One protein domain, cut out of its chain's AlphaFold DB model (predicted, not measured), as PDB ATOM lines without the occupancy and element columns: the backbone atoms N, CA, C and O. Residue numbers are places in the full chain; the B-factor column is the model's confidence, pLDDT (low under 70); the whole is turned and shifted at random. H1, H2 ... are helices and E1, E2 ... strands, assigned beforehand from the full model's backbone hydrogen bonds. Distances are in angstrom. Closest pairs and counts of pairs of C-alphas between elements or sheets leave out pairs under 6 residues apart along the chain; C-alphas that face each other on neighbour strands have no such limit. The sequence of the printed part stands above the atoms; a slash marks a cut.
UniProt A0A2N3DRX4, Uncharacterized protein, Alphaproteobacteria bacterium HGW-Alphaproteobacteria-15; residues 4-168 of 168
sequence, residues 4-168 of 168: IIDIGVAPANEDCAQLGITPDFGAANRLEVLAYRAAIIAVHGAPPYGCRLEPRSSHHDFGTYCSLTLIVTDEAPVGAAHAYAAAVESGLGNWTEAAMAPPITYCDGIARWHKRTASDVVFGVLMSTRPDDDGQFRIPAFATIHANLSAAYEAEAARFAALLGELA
ATOM      1  N   ILE A   4     -38.900 -11.695  58.774       96.50
ATOM      2  CA  ILE A   4     -38.512 -12.863  57.980       96.50
ATOM      3  C   ILE A   4     -39.517 -12.999  56.841       96.50
ATOM      4  O   ILE A   4     -40.713 -13.129  57.095       96.50
ATOM      5  N   ILE A   5     -39.020 -12.975  55.609       96.62
ATOM      6  CA  ILE A   5     -39.808 -13.149  54.387       96.62
ATOM      7  C   ILE A   5     -39.325 -14.435  53.718       96.62
ATOM      8  O   ILE A   5     -38.131 -14.580  53.456       96.62
ATOM      9  N   ASP A   6     -40.237 -15.375  53.486       96.81
ATOM     10  CA  ASP A   6     -39.956 -16.589  52.716       96.81
ATOM     11  C   ASP A   6     -40.068 -16.275  51.220       96.81
ATOM     12  O   ASP A   6     -41.078 -15.730  50.784       96.81
ATOM     13  N   ILE A   7     -39.012 -16.573  50.463       97.75
ATOM     14  CA  ILE A   7     -38.918 -16.320  49.016       97.75
ATOM     15  C   ILE A   7     -39.209 -17.605  48.217       97.75
ATOM     16  O   ILE A   7     -39.480 -17.554  47.019       97.75
ATOM     17  N   GLY A   8     -39.149 -18.775  48.857       95.56
ATOM     18  CA  GLY A   8     -39.305 -20.081  48.218       95.56
ATOM     19  C   GLY A   8     -37.997 -20.853  48.027       95.56
ATOM     20  O   GLY A   8     -36.933 -20.489  48.530       95.56
ATOM     21  N   VAL A   9     -38.085 -21.988  47.332       94.69
ATOM     22  CA  VAL A   9     -36.987 -22.971  47.200       94.69
ATOM     23  C   VAL A   9     -36.225 -22.873  45.874       94.69
ATOM     24  O   VAL A   9     -35.050 -23.229  45.813       94.69
ATOM     25  N   ALA A  10     -36.896 -22.376  44.838       97.12
ATOM     26  CA  ALA A  10     -36.447 -22.203  43.459       97.12
ATOM     27  C   ALA A  10     -37.368 -21.158  42.780       97.12
ATOM     28  O   ALA A  10     -38.357 -20.749  43.404       97.12
ATOM     29  N   PRO A  11     -37.087 -20.717  41.539       98.38
ATOM     30  CA  PRO A  11     -37.999 -19.857  40.790       98.38
ATOM     31  C   PRO A  11     -39.387 -20.492  40.600       98.38
ATOM     32  O   PRO A  11     -39.514 -21.711  40.495       98.38
ATOM     33  N   ALA A  12     -40.429 -19.662  40.551       97.31
ATOM     34  CA  ALA A  12     -41.822 -20.104  40.686       97.31
ATOM     35  C   ALA A  12     -42.327 -21.035  39.568       97.31
ATOM     36  O   ALA A  12     -43.245 -21.818  39.805       97.31
ATOM     37  N   ASN A  13     -41.755 -20.949  38.364       97.19
ATOM     38  CA  ASN A  13     -42.161 -21.754  37.206       97.19
ATOM     39  C   ASN A  13     -41.229 -22.949  36.941       97.19
ATOM     40  O   ASN A  13     -41.319 -23.560  35.878       97.19
ATOM     41  N   GLU A  14     -40.316 -23.261  37.861       96.00
ATOM     42  CA  GLU A  14     -39.291 -24.293  37.685       96.00
ATOM     43  C   GLU A  14     -39.570 -25.508  38.575       96.00
ATOM     44  O   GLU A  14     -40.039 -25.382  39.710       96.00
ATOM     45  N   ASP A  15     -39.224 -26.698  38.082       93.56
ATOM     46  CA  ASP A  15     -39.232 -27.900  38.915       93.56
ATOM     47  C   ASP A  15     -38.197 -27.771  40.046       93.56
ATOM     48  O   ASP A  15     -37.102 -27.230  39.866       93.56
ATOM     49  N   CYS A  16     -38.519 -28.319  41.217       93.12
ATOM     50  CA  CYS A  16     -37.632 -28.341  42.378       93.12
ATOM     51  C   CYS A  16     -37.736 -29.664  43.136       93.12
ATOM     52  O   CYS A  16     -38.692 -30.426  42.949       93.12
ATOM     53  N   ALA A  17     -36.767 -29.933  44.014       92.75
ATOM     54  CA  ALA A  17     -36.739 -31.141  44.826       92.75
ATOM     55  C   ALA A  17     -38.060 -31.323  45.586       92.75
ATOM     56  O   ALA A  17     -38.518 -30.426  46.295       92.75
ATOM     57  N   GLN A  18     -38.649 -32.513  45.475       90.50
ATOM     58  CA  GLN A  18     -39.913 -32.855  46.118       90.50
ATOM     59  C   GLN A  18     -39.679 -33.889  47.219       90.50
ATOM     60  O   GLN A  18     -39.131 -34.971  46.991       90.50
ATOM     61  N   LEU A  19     -40.103 -33.555  48.435       87.50
ATOM     62  CA  LEU A  19     -39.960 -34.421  49.598       87.50
ATOM     63  C   LEU A  19     -40.759 -35.717  49.403       87.50
ATOM     64  O   LEU A  19     -41.917 -35.688  48.999       87.50
ATOM     65  N   GLY A  20     -40.128 -36.864  49.664       83.69
ATOM     66  CA  GLY A  20     -40.732 -38.182  49.443       83.69
ATOM     67  C   GLY A  20     -40.730 -38.665  47.985       83.69
ATOM     68  O   GLY A  20     -41.069 -39.821  47.747       83.69
ATOM     69  N   ILE A  21     -40.313 -37.828  47.029       86.31
ATOM     70  CA  ILE A  21     -40.192 -38.187  45.606       86.31
ATOM     71  C   ILE A  21     -38.721 -38.206  45.194       86.31
ATOM     72  O   ILE A  21     -38.247 -39.188  44.632       86.31
ATOM     73  N   THR A  22     -37.990 -37.132  45.491       88.19
ATOM     74  CA  THR A  22     -36.593 -36.954  45.100       88.19
ATOM     75  C   THR A  22     -35.666 -37.776  46.005       88.19
ATOM     76  O   THR A  22     -35.583 -37.490  47.207       88.19
ATOM     77  N   PRO A  23     -34.911 -38.752  45.465       85.38
ATOM     78  CA  PRO A  23     -33.809 -39.367  46.198       85.38
ATOM     79  C   PRO A  23     -32.786 -38.302  46.611       85.38
ATOM     80  O   PRO A  23     -32.523 -37.369  45.855       85.38
ATOM     81  N   ASP A  24     -32.219 -38.425  47.811       89.06
ATOM     82  CA  ASP A  24     -31.297 -37.436  48.391       89.06
ATOM     83  C   ASP A  24     -31.873 -36.008  48.491       89.06
ATOM     84  O   ASP A  24     -31.132 -35.023  48.412       89.06
ATOM     85  N   PHE A  25     -33.191 -35.886  48.714       91.69
ATOM     86  CA  PHE A  25     -33.921 -34.614  48.831       91.69
ATOM     87  C   PHE A  25     -33.155 -33.526  49.597       91.69
ATOM     88  O   PHE A  25     -33.026 -32.412  49.103       91.69
ATOM     89  N   GLY A  26     -32.608 -33.833  50.779       92.38
ATOM     90  CA  GLY A  26     -31.921 -32.833  51.603       92.38
ATOM     91  C   GLY A  26     -30.702 -32.206  50.917       92.38
ATOM     92  O   GLY A  26     -30.460 -31.008  51.058       92.38
ATOM     93  N   ALA A  27     -29.957 -32.991  50.133       93.88
ATOM     94  CA  ALA A  27     -28.839 -32.481  49.348       93.88
ATOM     95  C   ALA A  27     -29.333 -31.669  48.141       93.88
ATOM     96  O   ALA A  27     -28.791 -30.595  47.872       93.88
ATOM     97  N   ALA A  28     -30.365 -32.159  47.446       95.31
ATOM     98  CA  ALA A  28     -30.925 -31.503  46.265       95.31
ATOM     99  C   ALA A  28     -31.538 -30.142  46.620       95.31
ATOM    100  O   ALA A  28     -31.102 -29.111  46.112       95.31
ATOM    101  N   ASN A  29     -32.447 -30.128  47.597       95.62
ATOM    102  CA  ASN A  29     -33.105 -28.927  48.097       95.62
ATOM    103  C   ASN A  29     -32.093 -27.896  48.618       95.62
ATOM    104  O   ASN A  29     -32.221 -26.704  48.347       95.62
ATOM    105  N   ARG A  30     -31.035 -28.329  49.317       96.25
ATOM    106  CA  ARG A  30     -30.006 -27.392  49.785       96.25
ATOM    107  C   ARG A  30     -29.188 -26.791  48.642       96.25
ATOM    108  O   ARG A  30     -28.879 -25.602  48.706       96.25
ATOM    109  N   LEU A  31     -28.829 -27.573  47.622       97.69
ATOM    110  CA  LEU A  31     -28.138 -27.040  46.445       97.69
ATOM    111  C   LEU A  31     -29.020 -26.030  45.702       97.69
ATOM    112  O   LEU A  31     -28.535 -24.952  45.367       97.69
ATOM    113  N   GLU A  32     -30.296 -26.350  45.491       97.88
ATOM    114  CA  GLU A  32     -31.259 -25.467  44.824       97.88
ATOM    115  C   GLU A  32     -31.441 -24.149  45.567       97.88
ATOM    116  O   GLU A  32     -31.292 -23.098  44.956       97.88
ATOM    117  N   VAL A  33     -31.636 -24.172  46.889       98.31
ATOM    118  CA  VAL A  33     -31.789 -22.944  47.689       98.31
ATOM    119  C   VAL A  33     -30.532 -22.072  47.638       98.31
ATOM    120  O   VAL A  33     -30.619 -20.845  47.564       98.31
ATOM    121  N   LEU A  34     -29.340 -22.678  47.663       98.50
ATOM    122  CA  LEU A  34     -28.086 -21.928  47.557       98.50
ATOM    123  C   LEU A  34     -27.863 -21.367  46.145       98.50
ATOM    124  O   LEU A  34     -27.353 -20.254  46.012       98.50
ATOM    125  N   ALA A  35     -28.264 -22.099  45.104       98.56
ATOM    126  CA  ALA A  35     -28.275 -21.599  43.732       98.56
ATOM    127  C   ALA A  35     -29.301 -20.469  43.565       98.56
ATOM    128  O   ALA A  35     -29.005 -19.455  42.937       98.56
ATOM    129  N   TYR A  36     -30.471 -20.590  44.189       98.75
ATOM    130  CA  TYR A  36     -31.523 -19.584  44.128       98.75
ATOM    131  C   TYR A  36     -31.118 -18.297  44.845       98.75
ATOM    132  O   TYR A  36     -31.342 -17.206  44.328       98.75
ATOM    133  N   ARG A  37     -30.388 -18.402  45.965       98.81
ATOM    134  CA  ARG A  37     -29.728 -17.246  46.589       98.81
ATOM    135  C   ARG A  37     -28.807 -16.524  45.605       98.81
ATOM    136  O   ARG A  37     -28.854 -15.299  45.530       98.81
ATOM    137  N   ALA A  38     -27.975 -17.265  44.871       98.75
ATOM    138  CA  ALA A  38     -27.103 -16.669  43.864       98.75
ATOM    139  C   ALA A  38     -27.910 -16.002  42.742       98.75
ATOM    140  O   ALA A  38     -27.527 -14.929  42.289       98.75
ATOM    141  N   ALA A  39     -29.034 -16.591  42.326       98.75
ATOM    142  CA  ALA A  39     -29.913 -16.024  41.304       98.75
ATOM    143  C   ALA A  39     -30.562 -14.703  41.754       98.75
ATOM    144  O   ALA A  39     -30.525 -13.721  41.015       98.75
ATOM    145  N   ILE A  40     -31.069 -14.635  42.991       98.81
ATOM    146  CA  ILE A  40     -31.594 -13.388  43.571       98.81
ATOM    147  C   ILE A  40     -30.501 -12.313  43.604       98.81
ATOM    148  O   ILE A  40     -30.740 -11.178  43.204       98.81
ATOM    149  N   ILE A  41     -29.283 -12.674  44.018       98.81
ATOM    150  CA  ILE A  41     -28.146 -11.744  44.045       98.81
ATOM    151  C   ILE A  41     -27.739 -11.309  42.634       98.81
ATOM    152  O   ILE A  41     -27.445 -10.137  42.430       98.81
ATOM    153  N   ALA A  42     -27.742 -12.209  41.653       98.69
ATOM    154  CA  ALA A  42     -27.437 -11.875  40.265       98.69
ATOM    155  C   ALA A  42     -28.361 -10.768  39.736       98.69
ATOM    156  O   ALA A  42     -27.885  -9.800  39.144       98.69
ATOM    157  N   VAL A  43     -29.665 -10.871  40.000       98.62
ATOM    158  CA  VAL A  43     -30.663  -9.915  39.496       98.62
ATOM    159  C   VAL A  43     -30.707  -8.635  40.335       98.62
ATOM    160  O   VAL A  43     -30.713  -7.538  39.779       98.62
ATOM    161  N   HIS A  44     -30.707  -8.750  41.666       98.38
ATOM    162  CA  HIS A  44     -31.012  -7.635  42.575       98.38
ATOM    163  C   HIS A  44     -29.806  -7.091  43.350       98.38
ATOM    164  O   HIS A  44     -29.937  -6.106  44.078       98.38
ATOM    165  N   GLY A  45     -28.634  -7.708  43.210       98.44
ATOM    166  CA  GLY A  45     -27.450  -7.394  44.001       98.44
ATOM    167  C   GLY A  45     -27.478  -8.008  45.403       98.44
ATOM    168  O   GLY A  45     -28.449  -8.640  45.835       98.44
ATOM    169  N   ALA A  46     -26.371  -7.837  46.127       98.12
ATOM    170  CA  ALA A  46     -26.256  -8.301  47.505       98.12
ATOM    171  C   ALA A  46     -27.242  -7.553  48.430       98.12
ATOM    172  O   ALA A  46     -27.496  -6.363  48.217       98.12
ATOM    173  N   PRO A  47     -27.773  -8.211  49.477       98.12
ATOM    174  CA  PRO A  47     -28.612  -7.543  50.465       98.12
ATOM    175  C   PRO A  47     -27.895  -6.342  51.105       98.12
ATOM    176  O   PRO A  47     -26.696  -6.433  51.382       98.12
ATOM    177  N   PRO A  48     -28.600  -5.227  51.377       98.00
ATOM    178  CA  PRO A  48     -28.012  -4.081  52.066       98.00
ATOM    179  C   PRO A  48     -27.678  -4.409  53.530       98.00
ATOM    180  O   PRO A  48     -28.114  -5.425  54.074       98.00
ATOM    181  N   TYR A  49     -26.937  -3.516  54.196       97.44
ATOM    182  CA  TYR A  49     -26.624  -3.649  55.623       97.44
ATOM    183  C   TYR A  49     -27.883  -3.921  56.464       97.44
ATOM    184  O   TYR A  49     -28.916  -3.272  56.292       97.44
ATOM    185  N   GLY A  50     -27.781  -4.886  57.380       97.38
ATOM    186  CA  GLY A  50     -28.884  -5.324  58.235       97.38
ATOM    187  C   GLY A  50     -29.871  -6.295  57.570       97.38
ATOM    188  O   GLY A  50     -30.729  -6.830  58.276       97.38
ATOM    189  N   CYS A  51     -29.729  -6.578  56.271       98.38
ATOM    190  CA  CYS A  51     -30.476  -7.598  55.535       98.38
ATOM    191  C   CYS A  51     -29.578  -8.794  55.184       98.38
ATOM    192  O   CYS A  51     -28.391  -8.637  54.908       98.38
ATOM    193  N   ARG A  52     -30.140 -10.006  55.148       98.00
ATOM    194  CA  ARG A  52     -29.419 -11.208  54.696       98.00
ATOM    195  C   ARG A  52     -30.334 -12.215  54.020       98.00
ATOM    196  O   ARG A  52     -31.474 -12.391  54.436       98.00
ATOM    197  N   LEU A  53     -29.799 -12.892  53.008       98.38
ATOM    198  CA  LEU A  53     -30.438 -14.029  52.351       98.38
ATOM    199  C   LEU A  53     -29.873 -15.322  52.932       98.38
ATOM    200  O   LEU A  53     -28.691 -15.622  52.742       98.38
ATOM    201  N   GLU A  54     -30.706 -16.086  53.630       97.06
ATOM    202  CA  GLU A  54     -30.292 -17.309  54.314       97.06
ATOM    203  C   GLU A  54     -31.227 -18.484  54.010       97.06
ATOM    204  O   GLU A  54     -32.451 -18.319  54.010       97.06
ATOM    205  N   PRO A  55     -30.669 -19.690  53.794       97.06
ATOM    206  CA  PRO A  55     -31.447 -20.915  53.822       97.06
ATOM    207  C   PRO A  55     -32.024 -21.128  55.226       97.06
ATOM    208  O   PRO A  55     -31.266 -21.175  56.200       97.06
ATOM    209  N   ARG A  56     -33.338 -21.307  55.337       95.50
ATOM    210  CA  ARG A  56     -34.016 -21.608  56.600       95.50
ATOM    211  C   ARG A  56     -34.678 -22.972  56.525       95.50
ATOM    212  O   ARG A  56     -35.494 -23.227  55.645       95.50
ATOM    213  N   SER A  57     -34.327 -23.838  57.471       93.62
ATOM    214  CA  SER A  57     -34.973 -25.136  57.629       93.62
ATOM    215  C   SER A  57     -36.261 -25.011  58.425       93.62
ATOM    216  O   SER A  57     -36.301 -24.342  59.461       93.62
ATOM    217  N   SER A  58     -37.279 -25.725  57.977       86.88
ATOM    218  CA  SER A  58     -38.581 -25.789  58.616       86.88
ATOM    219  C   SER A  58     -39.029 -27.249  58.659       86.88
ATOM    220  O   SER A  58     -38.917 -27.990  57.682       86.88
ATOM    221  N   HIS A  59     -39.458 -27.682  59.842       86.75
ATOM    222  CA  HIS A  59     -39.837 -29.066  60.105       86.75
ATOM    223  C   HIS A  59     -41.330 -29.244  59.838       86.75
ATOM    224  O   HIS A  59     -42.136 -28.492  60.380       86.75
ATOM    225  N   HIS A  60     -41.667 -30.255  59.045       79.19
ATOM    226  CA  HIS A  60     -43.031 -30.693  58.765       79.19
ATOM    227  C   HIS A  60     -43.174 -32.188  59.040       79.19
ATOM    228  O   HIS A  60     -42.183 -32.915  59.141       79.19
ATOM    229  N   ASP A  61     -44.416 -32.659  59.081       79.00
ATOM    230  CA  ASP A  61     -44.756 -34.066  59.334       79.00
ATOM    231  C   ASP A  61     -44.115 -35.039  58.327       79.00
ATOM    232  O   ASP A  61     -43.872 -36.203  58.642       79.00
ATOM    233  N   PHE A  62     -43.796 -34.561  57.122       73.62
ATOM    234  CA  PHE A  62     -43.209 -35.358  56.041       73.62
ATOM    235  C   PHE A  62     -41.680 -35.260  55.953       73.62
ATOM    236  O   PHE A  62     -41.069 -35.913  55.106       73.62
ATOM    237  N   GLY A  63     -41.049 -34.447  56.808       82.19
ATOM    238  CA  GLY A  63     -39.607 -34.205  56.825       82.19
ATOM    239  C   GLY A  63     -39.251 -32.724  56.957       82.19
ATOM    240  O   GLY A  63     -40.090 -31.869  57.227       82.19
ATOM    241  N   THR A  64     -37.970 -32.407  56.790       88.31
ATOM    242  CA  THR A  64     -37.465 -31.031  56.903       88.31
ATOM    243  C   THR A  64     -37.195 -30.469  55.520       88.31
ATOM    244  O   THR A  64     -36.373 -31.029  54.800       88.31
ATOM    245  N   TYR A  65     -37.841 -29.359  55.171       88.06
ATOM    246  CA  TYR A  65     -37.545 -28.601  53.955       88.06
ATOM    247  C   TYR A  65     -36.687 -27.386  54.294       88.06
ATOM    248  O   TYR A  65     -36.691 -26.893  55.423       88.06
ATOM    249  N   CYS A  66     -35.944 -26.903  53.310       93.31
ATOM    250  CA  CYS A  66     -35.214 -25.654  53.369       93.31
ATOM    251  C   CYS A  66     -35.763 -24.711  52.298       93.31
ATOM    252  O   CYS A  66     -35.881 -25.115  51.143       93.31
ATOM    253  N   SER A  67     -36.053 -23.466  52.668       96.06
ATOM    254  CA  SER A  67     -36.392 -22.375  51.746       96.06
ATOM    255  C   SER A  67     -35.374 -21.245  51.850       96.06
ATOM    256  O   SER A  67     -34.615 -21.156  52.821       96.06
ATOM    257  N   LEU A  68     -35.314 -20.398  50.828       98.38
ATOM    258  CA  LEU A  68     -34.583 -19.144  50.878       98.38
ATOM    259  C   LEU A  68     -35.421 -18.109  51.625       98.38
ATOM    260  O   LEU A  68     -36.592 -17.905  51.320       98.38
ATOM    261  N   THR A  69     -34.802 -17.422  52.578       98.19
ATOM    262  CA  THR A  69     -35.459 -16.359  53.340       98.19
ATOM    263  C   THR A  69     -34.656 -15.070  53.289       98.19
ATOM    264  O   THR A  69     -33.427 -15.101  53.365       98.19
ATOM    265  N   LEU A  70     -35.349 -13.935  53.199       98.56
ATOM    266  CA  LEU A  70     -34.794 -12.629  53.535       98.56
ATOM    267  C   LEU A  70     -35.034 -12.371  55.020       98.56
ATOM    268  O   LEU A  70     -36.169 -12.408  55.493       98.56
ATOM    269  N   ILE A  71     -33.963 -12.074  55.749       98.06
ATOM    270  CA  ILE A  71     -34.028 -11.683  57.152       98.06
ATOM    271  C   ILE A  71     -33.581 -10.233  57.276       98.06
ATOM    272  O   ILE A  71     -32.450  -9.897  56.924       98.06
ATOM    273  N   VAL A  72     -34.458  -9.393  57.818       98.00
ATOM    274  CA  VAL A  72     -34.217  -7.972  58.082       98.00
ATOM    275  C   VAL A  72     -34.092  -7.775  59.586       98.00
ATOM    276  O   VAL A  72     -35.002  -8.103  60.345       98.00
ATOM    277  N   THR A  73     -32.939  -7.283  60.025       96.88
ATOM    278  CA  THR A  73     -32.655  -6.986  61.436       96.88
ATOM    279  C   THR A  73     -33.137  -5.592  61.824       96.88
ATOM    280  O   THR A  73     -33.385  -4.751  60.963       96.88
ATOM    281  N   ASP A  74     -33.213  -5.326  63.129       95.25
ATOM    282  CA  ASP A  74     -33.604  -4.011  63.658       95.25
ATOM    283  C   ASP A  74     -32.563  -2.907  63.339       95.25
ATOM    284  O   ASP A  74     -32.849  -1.722  63.476       95.25
ATOM    285  N   GLU A  75     -31.363  -3.287  62.890       94.50
ATOM    286  CA  GLU A  75     -30.275  -2.380  62.503       94.50
ATOM    287  C   GLU A  75     -30.354  -1.934  61.033       94.50
ATOM    288  O   GLU A  75     -29.593  -1.064  60.600       94.50
ATOM    289  N   ALA A  76     -31.245  -2.537  60.240       96.00
ATOM    290  CA  ALA A  76     -31.347  -2.253  58.818       96.00
ATOM    291  C   ALA A  76     -31.934  -0.847  58.571       96.00
ATOM    292  O   ALA A  76     -32.983  -0.507  59.128       96.00
ATOM    293  N   PRO A  77     -31.334  -0.027  57.688       96.81
ATOM    294  CA  PRO A  77     -31.936   1.235  57.279       96.81
ATOM    295  C   PRO A  77     -33.291   0.984  56.608       96.81
ATOM    296  O   PRO A  77     -33.352   0.371  55.541       96.81
ATOM    297  N   VAL A  78     -34.377   1.486  57.210       95.81
ATOM    298  CA  VAL A  78     -35.768   1.163  56.827       95.81
ATOM    299  C   VAL A  78     -36.023   1.318  55.326       95.81
ATOM    300  O   VAL A  78     -36.601   0.427  54.713       95.81
ATOM    301  N   GLY A  79     -35.559   2.413  54.713       97.62
ATOM    302  CA  GLY A  79     -35.763   2.659  53.281       97.62
ATOM    303  C   GLY A  79     -35.069   1.631  52.382       97.62
ATOM    304  O   GLY A  79     -35.689   1.102  51.465       97.62
ATOM    305  N   ALA A  80     -33.804   1.306  52.670       97.50
ATOM    306  CA  ALA A  80     -33.045   0.321  51.899       97.50
ATOM    307  C   ALA A  80     -33.590  -1.099  52.108       97.50
ATOM    308  O   ALA A  80     -33.719  -1.860  51.151       97.50
ATOM    309  N   ALA A  81     -33.959  -1.436  53.347       97.75
ATOM    310  CA  ALA A  81     -34.559  -2.720  53.678       97.75
ATOM    311  C   ALA A  81     -35.912  -2.917  52.984       97.75
ATOM    312  O   ALA A  81     -36.141  -3.966  52.392       97.75
ATOM    313  N   HIS A  82     -36.779  -1.900  53.007       97.81
ATOM    314  CA  HIS A  82     -38.082  -1.947  52.346       97.81
ATOM    315  C   HIS A  82     -37.945  -2.070  50.825       97.81
ATOM    316  O   HIS A  82     -38.610  -2.908  50.224       97.81
ATOM    317  N   ALA A  83     -37.044  -1.295  50.210       98.38
ATOM    318  CA  ALA A  83     -36.790  -1.378  48.773       98.38
ATOM    319  C   ALA A  83     -36.259  -2.760  48.361       98.38
ATOM    320  O   ALA A  83     -36.724  -3.323  47.372       98.38
ATOM    321  N   TYR A  84     -35.322  -3.328  49.129       98.44
ATOM    322  CA  TYR A  84     -34.792  -4.659  48.839       98.44
ATOM    323  C   TYR A  84     -35.844  -5.752  49.055       98.44
ATOM    324  O   TYR A  84     -35.971  -6.637  48.219       98.44
ATOM    325  N   ALA A  85     -36.635  -5.672  50.129       98.38
ATOM    326  CA  ALA A  85     -37.731  -6.606  50.381       98.38
ATOM    327  C   ALA A  85     -38.749  -6.603  49.234       98.38
ATOM    328  O   ALA A  85     -39.023  -7.661  48.680       98.38
ATOM    329  N   ALA A  86     -39.216  -5.424  48.813       98.25
ATOM    330  CA  ALA A  86     -40.143  -5.286  47.688       98.25
ATOM    331  C   ALA A  86     -39.562  -5.824  46.366       98.25
ATOM    332  O   ALA A  86     -40.298  -6.331  45.525       98.25
ATOM    333  N   ALA A  87     -38.242  -5.730  46.174       98.00
ATOM    334  CA  ALA A  87     -37.587  -6.250  44.978       98.00
ATOM    335  C   ALA A  87     -37.526  -7.787  44.936       98.00
ATOM    336  O   ALA A  87     -37.557  -8.345  43.845       98.00
ATOM    337  N   VAL A  88     -37.425  -8.463  46.090       98.19
ATOM    338  CA  VAL A  88     -37.147  -9.913  46.153       98.19
ATOM    339  C   VAL A  88     -38.303 -10.763  46.680       98.19
ATOM    340  O   VAL A  88     -38.262 -11.979  46.523       98.19
ATOM    341  N   GLU A  89     -39.323 -10.172  47.313       96.69
ATOM    342  CA  GLU A  89     -40.402 -10.917  47.991       96.69
ATOM    343  C   GLU A  89     -41.224 -11.809  47.053       96.69
ATOM    344  O   GLU A  89     -41.750 -12.829  47.482       96.69
ATOM    345  N   SER A  90     -41.304 -11.447  45.770       96.62
ATOM    346  CA  SER A  90     -41.990 -12.250  44.750       96.62
ATOM    347  C   SER A  90     -41.113 -13.359  44.159       96.62
ATOM    348  O   SER A  90     -41.611 -14.187  43.399       96.62
ATOM    349  N   GLY A  91     -39.821 -13.388  44.496       98.06
ATOM    350  CA  GLY A  91     -38.856 -14.293  43.883       98.06
ATOM    351  C   GLY A  91     -38.653 -14.040  42.386       98.06
ATOM    352  O   GLY A  91     -39.029 -12.997  41.853       98.06
ATOM    353  N   LEU A  92     -38.041 -15.013  41.711       98.50
ATOM    354  CA  LEU A  92     -37.911 -15.050  40.253       98.50
ATOM    355  C   LEU A  92     -38.948 -16.004  39.659       98.50
ATOM    356  O   LEU A  92     -39.349 -16.982  40.297       98.50
ATOM    357  N   GLY A  93     -39.337 -15.774  38.408       98.31
ATOM    358  CA  GLY A  93     -40.176 -16.706  37.663       98.31
ATOM    359  C   GLY A  93     -39.389 -17.909  37.142       98.31
ATOM    360  O   GLY A  93     -39.869 -19.032  37.248       98.31
ATOM    361  N   ASN A  94     -38.195 -17.688  36.584       98.44
ATOM    362  CA  ASN A  94     -37.371 -18.710  35.925       98.44
ATOM    363  C   ASN A  94     -35.875 -18.505  36.203       98.44
ATOM    364  O   ASN A  94     -35.424 -17.386  36.458       98.44
ATOM    365  N   TRP A  95     -35.064 -19.561  36.061       98.38
ATOM    366  CA  TRP A  95     -33.601 -19.457  36.240       98.38
ATOM    367  C   TRP A  95     -32.933 -18.517  35.225       98.38
ATOM    368  O   TRP A  95     -31.917 -17.876  35.520       98.38
ATOM    369  N   THR A  96     -33.517 -18.407  34.032       97.56
ATOM    370  CA  THR A  96     -32.982 -17.622  32.912       97.56
ATOM    371  C   THR A  96     -32.977 -16.117  33.170       97.56
ATOM    372  O   THR A  96     -32.142 -15.420  32.596       97.56
ATOM    373  N   GLU A  97     -33.818 -15.619  34.082       97.75
ATOM    374  CA  GLU A  97     -33.811 -14.215  34.523       97.75
ATOM    375  C   GLU A  97     -32.469 -13.818  35.153       97.75
ATOM    376  O   GLU A  97     -32.019 -12.684  35.013       97.75
ATOM    377  N   ALA A  98     -31.783 -14.782  35.772       98.12
ATOM    378  CA  ALA A  98     -30.460 -14.623  36.363       98.12
ATOM    379  C   ALA A  98     -29.325 -15.147  35.458       98.12
ATOM    380  O   ALA A  98     -28.207 -15.361  35.929       98.12
ATOM    381  N   ALA A  99     -29.603 -15.398  34.169       97.88
ATOM    382  CA  ALA A  99     -28.698 -16.077  33.232       97.88
ATOM    383  C   ALA A  99     -28.195 -17.445  33.742       97.88
ATOM    384  O   ALA A  99     -27.103 -17.899  33.386       97.88
ATOM    385  N   MET A 100     -28.998 -18.103  34.584       97.44
ATOM    386  CA  MET A 100     -28.693 -19.402  35.173       97.44
ATOM    387  C   MET A 100     -29.489 -20.506  34.480       97.44
ATOM    388  O   MET A 100     -30.567 -20.282  33.931       97.44
ATOM    389  N   ALA A 101     -28.949 -21.717  34.535       95.88
ATOM    390  CA  ALA A 101     -29.695 -22.943  34.282       95.88
ATOM    391  C   ALA A 101     -29.969 -23.635  35.628       95.88
ATOM    392  O   ALA A 101     -29.168 -23.459  36.557       95.88
ATOM    393  N   PRO A 102     -31.037 -24.444  35.742       96.75
ATOM    394  CA  PRO A 102     -31.301 -25.207  36.956       96.75
ATOM    395  C   PRO A 102     -30.089 -26.083  37.328       96.75
ATOM    396  O   PRO A 102     -29.545 -26.785  36.466       96.75
ATOM    397  N   PRO A 103     -29.638 -26.087  38.600       97.62
ATOM    398  CA  PRO A 103     -28.512 -26.924  39.024       97.62
ATOM    399  C   PRO A 103     -28.853 -28.421  38.975       97.62
ATOM    400  O   PRO A 103     -27.954 -29.260  38.840       97.62
ATOM    401  N   ILE A 104     -30.144 -28.743  39.076       97.38
ATOM    402  CA  ILE A 104     -30.723 -30.082  39.027       97.38
ATOM    403  C   ILE A 104     -31.979 -30.006  38.160       97.38
ATOM    404  O   ILE A 104     -32.770 -29.085  38.307       97.38
ATOM    405  N   THR A 105     -32.166 -30.967  37.262       96.00
ATOM    406  CA  THR A 105     -33.432 -31.146  36.533       96.00
ATOM    407  C   THR A 105     -34.076 -32.458  36.938       96.00
ATOM    408  O   THR A 105     -33.358 -33.421  37.218       96.00
ATOM    409  N   TYR A 106     -35.400 -32.534  36.880       93.25
ATOM    410  CA  TYR A 106     -36.151 -33.728  37.248       93.25
ATOM    411  C   TYR A 106     -36.832 -34.323  36.018       93.25
ATOM    412  O   TYR A 106     -37.380 -33.605  35.191       93.25
ATOM    413  N   CYS A 107     -36.769 -35.644  35.877       87.25
ATOM    414  CA  CYS A 107     -37.518 -36.385  34.866       87.25
ATOM    415  C   CYS A 107     -38.129 -37.605  35.552       87.25
ATOM    416  O   CYS A 107     -37.386 -38.410  36.115       87.25
ATOM    417  N   ASP A 108     -39.458 -37.697  35.589       82.88
ATOM    418  CA  ASP A 108     -40.197 -38.768  36.275       82.88
ATOM    419  C   ASP A 108     -39.750 -38.995  37.738       82.88
ATOM    420  O   ASP A 108     -39.599 -40.122  38.206       82.88
ATOM    421  N   GLY A 109     -39.479 -37.907  38.471       73.81
ATOM    422  CA  GLY A 109     -39.000 -37.949  39.863       73.81
ATOM    423  C   GLY A 109     -37.507 -38.268  40.028       73.81
ATOM    424  O   GLY A 109     -36.985 -38.219  41.143       73.81
ATOM    425  N   ILE A 110     -36.788 -38.535  38.936       84.69
ATOM    426  CA  ILE A 110     -35.350 -38.813  38.944       84.69
ATOM    427  C   ILE A 110     -34.573 -37.503  38.807       84.69
ATOM    428  O   ILE A 110     -34.680 -36.796  37.803       84.69
ATOM    429  N   ALA A 111     -33.752 -37.200  39.813       92.75
ATOM    430  CA  ALA A 111     -32.880 -36.031  39.824       92.75
ATOM    431  C   ALA A 111     -31.651 -36.233  38.923       92.75
ATOM    432  O   ALA A 111     -30.848 -37.148  39.126       92.75
ATOM    433  N   ARG A 112     -31.449 -35.324  37.968       95.25
ATOM    434  CA  ARG A 112     -30.226 -35.205  37.169       95.25
ATOM    435  C   ARG A 112     -29.446 -33.971  37.603       95.25
ATOM    436  O   ARG A 112     -29.886 -32.845  37.398       95.25
ATOM    437  N   TRP A 113     -28.265 -34.202  38.163       96.06
ATOM    438  CA  TRP A 113     -27.394 -33.163  38.707       96.06
ATOM    439  C   TRP A 113     -26.484 -32.589  37.617       96.06
ATOM    440  O   TRP A 113     -25.653 -33.312  37.066       96.06
ATOM    441  N   HIS A 114     -26.601 -31.292  37.334       97.12
ATOM    442  CA  HIS A 114     -25.726 -30.565  36.396       97.12
ATOM    443  C   HIS A 114     -24.614 -29.809  37.115       97.12
ATOM    444  O   HIS A 114     -23.557 -29.537  36.547       97.12
ATOM    445  N   LYS A 115     -24.858 -29.465  38.381       96.69
ATOM    446  CA  LYS A 115     -23.922 -28.791  39.279       96.69
ATOM    447  C   LYS A 115     -23.849 -29.556  40.594       96.69
ATOM    448  O   LYS A 115     -24.802 -30.230  40.981       96.69
ATOM    449  N   ARG A 116     -22.697 -29.497  41.263       94.94
ATOM    450  CA  ARG A 116     -22.484 -30.180  42.552       94.94
ATOM    451  C   ARG A 116     -22.468 -29.198  43.713       94.94
ATOM    452  O   ARG A 116     -22.822 -29.575  44.824       94.94
ATOM    453  N   THR A 117     -22.091 -27.950  43.452       97.38
ATOM    454  CA  THR A 117     -22.026 -26.887  44.455       97.38
ATOM    455  C   THR A 117     -22.621 -25.582  43.925       97.38
ATOM    456  O   THR A 117     -22.696 -25.362  42.716       97.38
ATOM    457  N   ALA A 118     -23.000 -24.678  44.833       96.06
ATOM    458  CA  ALA A 118     -23.403 -23.321  44.460       96.06
ATOM    459  C   ALA A 118     -22.247 -22.528  43.816       96.06
ATOM    460  O   ALA A 118     -22.484 -21.731  42.916       96.06
ATOM    461  N   SER A 119     -20.996 -22.811  44.203       97.31
ATOM    462  CA  SER A 119     -19.799 -22.242  43.567       97.31
ATOM    463  C   SER A 119     -19.720 -22.606  42.075       97.31
ATOM    464  O   SER A 119     -19.427 -21.757  41.234       97.31
ATOM    465  N   ASP A 120     -20.069 -23.847  41.705       97.50
ATOM    466  CA  ASP A 120     -20.110 -24.278  40.297       97.50
ATOM    467  C   ASP A 120     -21.212 -23.578  39.491       97.50
ATOM    468  O   ASP A 120     -21.080 -23.417  38.269       97.50
ATOM    469  N   VAL A 121     -22.316 -23.215  40.154       97.94
ATOM    470  CA  VAL A 121     -23.412 -22.438  39.561       97.94
ATOM    471  C   VAL A 121     -22.912 -21.027  39.280       97.94
ATOM    472  O   VAL A 121     -22.861 -20.639  38.116       97.94
ATOM    473  N   VAL A 122     -22.464 -20.307  40.315       98.38
ATOM    474  CA  VAL A 122     -21.976 -18.920  40.212       98.38
ATOM    475  C   VAL A 122     -20.890 -18.801  39.149       98.38
ATOM    476  O   VAL A 122     -20.991 -17.975  38.247       98.38
ATOM    477  N   PHE A 123     -19.887 -19.675  39.188       97.38
ATOM    478  CA  PHE A 123     -18.810 -19.650  38.204       97.38
ATOM    479  C   PHE A 123     -19.292 -19.930  36.778       97.38
ATOM    480  O   PHE A 123     -18.821 -19.301  35.834       97.38
ATOM    481  N   GLY A 124     -20.244 -20.852  36.602       96.81
ATOM    482  CA  GLY A 124     -20.852 -21.101  35.295       96.81
ATOM    483  C   GLY A 124     -21.531 -19.856  34.721       96.81
ATOM    484  O   GLY A 124     -21.430 -19.607  33.523       96.81
ATOM    485  N   VAL A 125     -22.163 -19.061  35.585       97.75
ATOM    486  CA  VAL A 125     -22.841 -17.816  35.211       97.75
ATOM    487  C   VAL A 125     -21.834 -16.713  34.912       97.75
ATOM    488  O   VAL A 125     -21.975 -16.035  33.902       97.75
ATOM    489  N   LEU A 126     -20.764 -16.573  35.699       97.62
ATOM    490  CA  LEU A 126     -19.671 -15.644  35.376       97.62
ATOM    491  C   LEU A 126     -19.063 -15.957  34.002       97.62
ATOM    492  O   LEU A 126     -18.856 -15.052  33.198       97.62
ATOM    493  N   MET A 127     -18.875 -17.242  33.681       95.75
ATOM    494  CA  MET A 127     -18.396 -17.668  32.366       95.75
ATOM    495  C   MET A 127     -19.379 -17.365  31.229       95.75
ATOM    496  O   MET A 127     -18.925 -17.001  30.143       95.75
ATOM    497  N   SER A 128     -20.690 -17.536  31.424       94.56
ATOM    498  CA  SER A 128     -21.700 -17.311  30.372       94.56
ATOM    499  C   SER A 128     -22.034 -15.834  30.161       94.56
ATOM    500  O   SER A 128     -22.366 -15.437  29.045       94.56
ATOM    501  N   THR A 129     -21.916 -15.030  31.217       96.69
ATOM    502  CA  THR A 129     -22.231 -13.594  31.226       96.69
ATOM    503  C   THR A 129     -21.021 -12.702  30.999       96.69
ATOM    504  O   THR A 129     -21.183 -11.489  30.983       96.69
ATOM    505  N   ARG A 130     -19.819 -13.269  30.832       94.75
ATOM    506  CA  ARG A 130     -18.586 -12.497  30.649       94.75
ATOM    507  C   ARG A 130     -18.677 -11.498  29.487       94.75
ATOM    508  O   ARG A 130     -19.336 -11.802  28.484       94.75
ATOM    509  N   PRO A 131     -17.980 -10.354  29.586       94.00
ATOM    510  CA  PRO A 131     -17.790  -9.491  28.433       94.00
ATOM    511  C   PRO A 131     -16.964 -10.200  27.347       94.00
ATOM    512  O   PRO A 131     -16.294 -11.205  27.607       94.00
ATOM    513  N   ASP A 132     -17.042  -9.696  26.120       91.00
ATOM    514  CA  ASP A 132     -16.096 -10.050  25.060       91.00
ATOM    515  C   ASP A 132     -14.716  -9.404  25.279       91.00
ATOM    516  O   ASP A 132     -14.480  -8.716  26.275       91.00
ATOM    517  N   ASP A 133     -13.795  -9.657  24.348       87.62
ATOM    518  CA  ASP A 133     -12.404  -9.196  24.429       87.62
ATOM    519  C   ASP A 133     -12.291  -7.657  24.419       87.62
ATOM    520  O   ASP A 133     -11.320  -7.105  24.936       87.62
ATOM    521  N   ASP A 134     -13.313  -6.958  23.909       89.25
ATOM    522  CA  ASP A 134     -13.423  -5.493  23.899       89.25
ATOM    523  C   ASP A 134     -14.132  -4.941  25.156       89.25
ATOM    524  O   ASP A 134     -14.381  -3.735  25.274       89.25
ATOM    525  N   GLY A 135     -14.478  -5.807  26.113       89.38
ATOM    526  CA  GLY A 135     -15.155  -5.436  27.354       89.38
ATOM    527  C   GLY A 135     -16.666  -5.228  27.211       89.38
ATOM    528  O   GLY A 135     -17.304  -4.748  28.151       89.38
ATOM    529  N   GLN A 136     -17.262  -5.564  26.065       93.69
ATOM    530  CA  GLN A 136     -18.684  -5.365  25.794       93.69
ATOM    531  C   GLN A 136     -19.516  -6.580  26.208       93.69
ATOM    532  O   GLN A 136     -19.162  -7.739  25.990       93.69
ATOM    533  N   PHE A 137     -20.686  -6.317  26.789       94.25
ATOM    534  CA  PHE A 137     -21.649  -7.360  27.130       94.25
ATOM    535  C   PHE A 137     -22.643  -7.560  25.988       94.25
ATOM    536  O   PHE A 137     -23.337  -6.632  25.577       94.25
ATOM    537  N   ARG A 138     -22.775  -8.808  25.523       89.94
ATOM    538  CA  ARG A 138     -23.686  -9.178  24.422       89.94
ATOM    539  C   ARG A 138     -25.159  -8.894  24.725       89.94
ATOM    540  O   ARG A 138     -25.943  -8.659  23.813       89.94
ATOM    541  N   ILE A 139     -25.532  -8.964  26.000       94.19
ATOM    542  CA  ILE A 139     -26.874  -8.669  26.501       94.19
ATOM    543  C   ILE A 139     -26.706  -7.645  27.629       94.19
ATOM    544  O   ILE A 139     -25.955  -7.932  28.562       94.19
ATOM    545  N   PRO A 140     -27.402  -6.491  27.614       93.00
ATOM    546  CA  PRO A 140     -27.226  -5.459  28.640       93.00
ATOM    547  C   PRO A 140     -27.407  -5.968  30.077       93.00
ATOM    548  O   PRO A 140     -26.644  -5.598  30.964       93.00
ATOM    549  N   ALA A 141     -28.360  -6.878  30.301       95.44
ATOM    550  CA  ALA A 141     -28.593  -7.487  31.613       95.44
ATOM    551  C   ALA A 141     -27.392  -8.300  32.137       95.44
ATOM    552  O   ALA A 141     -27.225  -8.426  33.350       95.44
ATOM    553  N   PHE A 142     -26.527  -8.819  31.255       97.88
ATOM    554  CA  PHE A 142     -25.336  -9.562  31.671       97.88
ATOM    555  C   PHE A 142     -24.332  -8.674  32.394       97.88
ATOM    556  O   PHE A 142     -23.693  -9.160  33.316       97.88
ATOM    557  N   ALA A 143     -24.244  -7.385  32.054       97.31
ATOM    558  CA  ALA A 143     -23.378  -6.456  32.775       97.31
ATOM    559  C   ALA A 143     -23.772  -6.375  34.259       97.31
ATOM    560  O   ALA A 143     -22.925  -6.523  35.138       97.31
ATOM    561  N   THR A 144     -25.072  -6.223  34.535       97.94
ATOM    562  CA  THR A 144     -25.619  -6.191  35.899       97.94
ATOM    563  C   THR A 144     -25.386  -7.510  36.628       97.94
ATOM    564  O   THR A 144     -24.836  -7.511  37.728       97.94
ATOM    565  N   ILE A 145     -25.745  -8.636  36.004       98.50
ATOM    566  CA  ILE A 145     -25.583  -9.973  36.595       98.50
ATOM    567  C   ILE A 145     -24.117 -10.255  36.927       98.50
ATOM    568  O   ILE A 145     -23.797 -10.684  38.038       98.50
ATOM    569  N   HIS A 146     -23.222  -9.990  35.978       98.06
ATOM    570  CA  HIS A 146     -21.797 -10.250  36.123       98.06
ATOM    571  C   HIS A 146     -21.185  -9.387  37.230       98.06
ATOM    572  O   HIS A 146     -20.437  -9.900  38.063       98.06
ATOM    573  N   ALA A 147     -21.543  -8.101  37.284       98.00
ATOM    574  CA  ALA A 147     -21.078  -7.185  38.321       98.00
ATOM    575  C   ALA A 147     -21.578  -7.597  39.714       98.00
ATOM    576  O   ALA A 147     -20.783  -7.691  40.651       98.00
ATOM    577  N   ASN A 148     -22.869  -7.908  39.842       98.62
ATOM    578  CA  ASN A 148     -23.473  -8.314  41.109       98.62
ATOM    579  C   ASN A 148     -22.859  -9.608  41.654       98.62
ATOM    580  O   ASN A 148     -22.505  -9.678  42.831       98.62
ATOM    581  N   LEU A 149     -22.708 -10.631  40.805       98.50
ATOM    582  CA  LEU A 149     -22.100 -11.896  41.215       98.50
ATOM    583  C   LEU A 149     -20.623 -11.727  41.556       98.50
ATOM    584  O   LEU A 149     -20.184 -12.267  42.566       98.50
ATOM    585  N   SER A 150     -19.873 -10.952  40.770       98.06
ATOM    586  CA  SER A 150     -18.452 -10.718  41.048       98.06
ATOM    587  C   SER A 150     -18.237 -10.019  42.390       98.06
ATOM    588  O   SER A 150     -17.327 -10.383  43.130       98.06
ATOM    589  N   ALA A 151     -19.101  -9.057  42.731       98.00
ATOM    590  CA  ALA A 151     -19.047  -8.354  44.010       98.00
ATOM    591  C   ALA A 151     -19.457  -9.237  45.201       98.00
ATOM    592  O   ALA A 151     -18.909  -9.096  46.288       98.00
ATOM    593  N   ALA A 152     -20.427 -10.139  45.023       98.06
ATOM    594  CA  ALA A 152     -20.939 -10.975  46.112       98.06
ATOM    595  C   ALA A 152     -20.157 -12.286  46.326       98.06
ATOM    596  O   ALA A 152     -20.241 -12.876  47.404       98.06
ATOM    597  N   TYR A 153     -19.429 -12.751  45.309       97.88
ATOM    598  CA  TYR A 153     -18.730 -14.038  45.273       97.88
ATOM    599  C   TYR A 153     -17.270 -13.845  44.837       97.88
ATOM    600  O   TYR A 153     -16.840 -14.313  43.780       97.88
ATOM    601  N   GLU A 154     -16.496 -13.128  45.657       97.12
ATOM    602  CA  GLU A 154     -15.117 -12.716  45.349       97.12
ATOM    603  C   GLU A 154     -14.188 -13.893  45.005       97.12
ATOM    604  O   GLU A 154     -13.339 -13.780  44.123       97.12
ATOM    605  N   ALA A 155     -14.359 -15.044  45.665       96.69
ATOM    606  CA  ALA A 155     -13.548 -16.233  45.405       96.69
ATOM    607  C   ALA A 155     -13.813 -16.810  44.003       96.69
ATOM    608  O   ALA A 155     -12.879 -17.150  43.274       96.69
ATOM    609  N   GLU A 156     -15.080 -16.898  43.598       97.69
ATOM    610  CA  GLU A 156     -15.483 -17.314  42.257       97.69
ATOM    611  C   GLU A 156     -15.046 -16.305  41.193       97.69
ATOM    612  O   GLU A 156     -14.589 -16.719  40.125       97.69
ATOM    613  N   ALA A 157     -15.131 -15.007  41.492       96.44
ATOM    614  CA  ALA A 157     -14.654 -13.940  40.618       96.44
ATOM    615  C   ALA A 157     -13.133 -14.014  40.408       96.44
ATOM    616  O   ALA A 157     -12.658 -13.948  39.275       96.44
ATOM    617  N   ALA A 158     -12.366 -14.237  41.478       96.56
ATOM    618  CA  ALA A 158     -10.920 -14.426  41.402       96.56
ATOM    619  C   ALA A 158     -10.555 -15.680  40.596       96.56
ATOM    620  O   ALA A 158      -9.667 -15.633  39.745       96.56
ATOM    621  N   ARG A 159     -11.278 -16.793  40.803       95.62
ATOM    622  CA  ARG A 159     -11.109 -18.020  40.008       95.62
ATOM    623  C   ARG A 159     -11.387 -17.776  38.525       95.62
ATOM    624  O   ARG A 159     -10.685 -18.311  37.674       95.62
ATOM    625  N   PHE A 160     -12.415 -16.989  38.216       94.62
ATOM    626  CA  PHE A 160     -12.768 -16.615  36.850       94.62
ATOM    627  C   PHE A 160     -11.676 -15.756  36.197       94.62
ATOM    628  O   PHE A 160     -11.236 -16.071  35.094       94.62
ATOM    629  N   ALA A 161     -11.185 -14.732  36.899       92.62
ATOM    630  CA  ALA A 161     -10.112 -13.867  36.411       92.62
ATOM    631  C   ALA A 161      -8.805 -14.638  36.159       92.62
ATOM    632  O   ALA A 161      -8.159 -14.424  35.136       92.62
ATOM    633  N   ALA A 162      -8.445 -15.567  37.052       93.06
ATOM    634  CA  ALA A 162      -7.276 -16.427  36.875       93.06
ATOM    635  C   ALA A 162      -7.385 -17.282  35.602       93.06
ATOM    636  O   ALA A 162      -6.449 -17.312  34.809       93.06
ATOM    637  N   LEU A 163      -8.551 -17.895  35.358       91.38
ATOM    638  CA  LEU A 163      -8.784 -18.686  34.148       91.38
ATOM    639  C   LEU A 163      -8.664 -17.842  32.871       91.38
ATOM    640  O   LEU A 163      -8.091 -18.306  31.893       91.38
ATOM    641  N   LEU A 164      -9.191 -16.614  32.855       86.56
ATOM    642  CA  LEU A 164      -9.045 -15.738  31.686       86.56
ATOM    643  C   LEU A 164      -7.591 -15.324  31.447       86.56
ATOM    644  O   LEU A 164      -7.165 -15.277  30.297       86.56
ATOM    645  N   GLY A 165      -6.827 -15.068  32.512       82.75
ATOM    646  CA  GLY A 165      -5.399 -14.759  32.411       82.75
ATOM    647  C   GLY A 165      -4.550 -15.922  31.887       82.75
ATOM    648  O   GLY A 165      -3.532 -15.679  31.254       82.75
ATOM    649  N   GLU A 166      -4.963 -17.171  32.114       74.31
ATOM    650  CA  GLU A 166      -4.306 -18.366  31.553       74.31
ATOM    651  C   GLU A 166      -4.638 -18.606  30.071       74.31
ATOM    652  O   GLU A 166      -3.909 -19.323  29.386       74.31
ATOM    653  N   LEU A 167      -5.750 -18.048  29.580       68.81
ATOM    654  CA  LEU A 167      -6.224 -18.217  28.203       68.81
ATOM    655  C   LEU A 167      -5.756 -17.103  27.245       68.81
ATOM    656  O   LEU A 167      -5.972 -17.247  26.040       68.81
ATOM    657  N   ALA A 168      -5.165 -16.022  27.768       63.81
ATOM    658  CA  ALA A 168      -4.647 -14.868  27.021       63.81
ATOM    659  C   ALA A 168      -3.169 -15.039  26.634       63.81
ATOM    660  O   ALA A 168      -2.812 -14.625  25.506       63.81
TER     661      ALA A 168
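Overview. This is residues 4 to 168 of the 168 residues of an uncharacterized protein of Alphaproteobacteria bacterium HGW-Alphaproteobacteria-15 (UniProt A0A2N3DRX4). The long helix H1 runs through the middle, with a strongly twisted sheet of three strands, E1, E3 and E2, on one side and H3, H4 and H5 packed on its other side. Beyond these, H6 packs on H4, away from the sheet; H2 packs on the sheet and on the last turns of H1, and a small strand hairpin, E4 and E5, sits by the beginning of H1. The printed part has 165 residues, with six named helices and five named strands in the order E1 H1 E2 E3 H2 H3 E4 E5 H4 H5 H6. The class is mixed, helices and strands, and both sheets, E1 - E3 - E2 and E4 - E5, are antiparallel. The whole is compact, with a radius of gyration of the C-alphas of 16.6 A and spans of 55 by 43 by 25 A.

Arrangement. The hairpin of E2, residues 51 to 60, and E3, residues 63 to 72, pairs through N 56 and O 67, 2.8 A. E1, residues 4 to 8, is the antiparallel neighbour of E3, with N 7 and O 68 within hydrogen-bond range at 2.9 A. E2 bends by 52 degrees at residue 54 and E3 by 58 degrees at residue 68. H1, residues 25 to 44, is on this sheet at a height of 8.8 A, along E3. E1, H1 and E2 form a split strand-helix-strand unit, two strands of one sheet with a helix between them along the chain and E3 between them in the sheet, and its crossover is right-handed. H2, residues 78 to 88, is on the sheet too, at a height of 9.8 A; with H1 it makes two layers, helices on one face of a sheet. H1 is the hub: it touches H2 at Ile 40 and Val 88, C-alphas 7.0 A apart; H3, residues 95 to 98, at Ala 39 and Ala 98, 5.2 A; H4, residues 118 to 129, at Ala 35 and Ala 118, 5.2 A; and H5, residues 140 to 152, at Ala 42 and Ile 145, 4.5 A, these being the closest C-alphas. H4 and H5 form a helical hairpin at a tilt of 34.5 degrees, only just shallow. H6, residues 154 to 167, touches H4 at a steep tilt of 50 degrees, the same way, closest at the C-alphas of Phe 123 and Glu 156, 5.7 A; it touches H5 only at the corner and is apart from H1. The hairpin of E4, residues 104 to 107, and E5, residues 110 to 113, has N 112 and O 105 at 2.8 A; the C-alphas of Ala 28 and Ile 104, the closest of H1 and E4, are 7.4 A apart. Every O i to N i+4 pair is within hydrogen-bond range in H1, H2, H4 and H6, and 8 of 9 in H5; H3 is too short for one.

Along the chain. E1 begins at C-alpha 4, (-38.512, -12.863, 57.980). H1 is 27.8 A long, from C-alpha 25 at (-33.921, -34.614, 48.831). E2 measures 26.5 A, E3 26.8 A, H5 19.4 A and H6 20.1 A, the last ending at C-alpha 167, (-6.224, -18.217, 28.203).

Size, cuts and confidence. The C-alphas of Asp 61 and Asp 134, the two farthest apart, are 55.3 A apart. The printed part has no cut; the link from E1 to H1, 16 residues, is long. Mean pLDDT of the printed part is 94.5, and residues 167 to 168 are under 70.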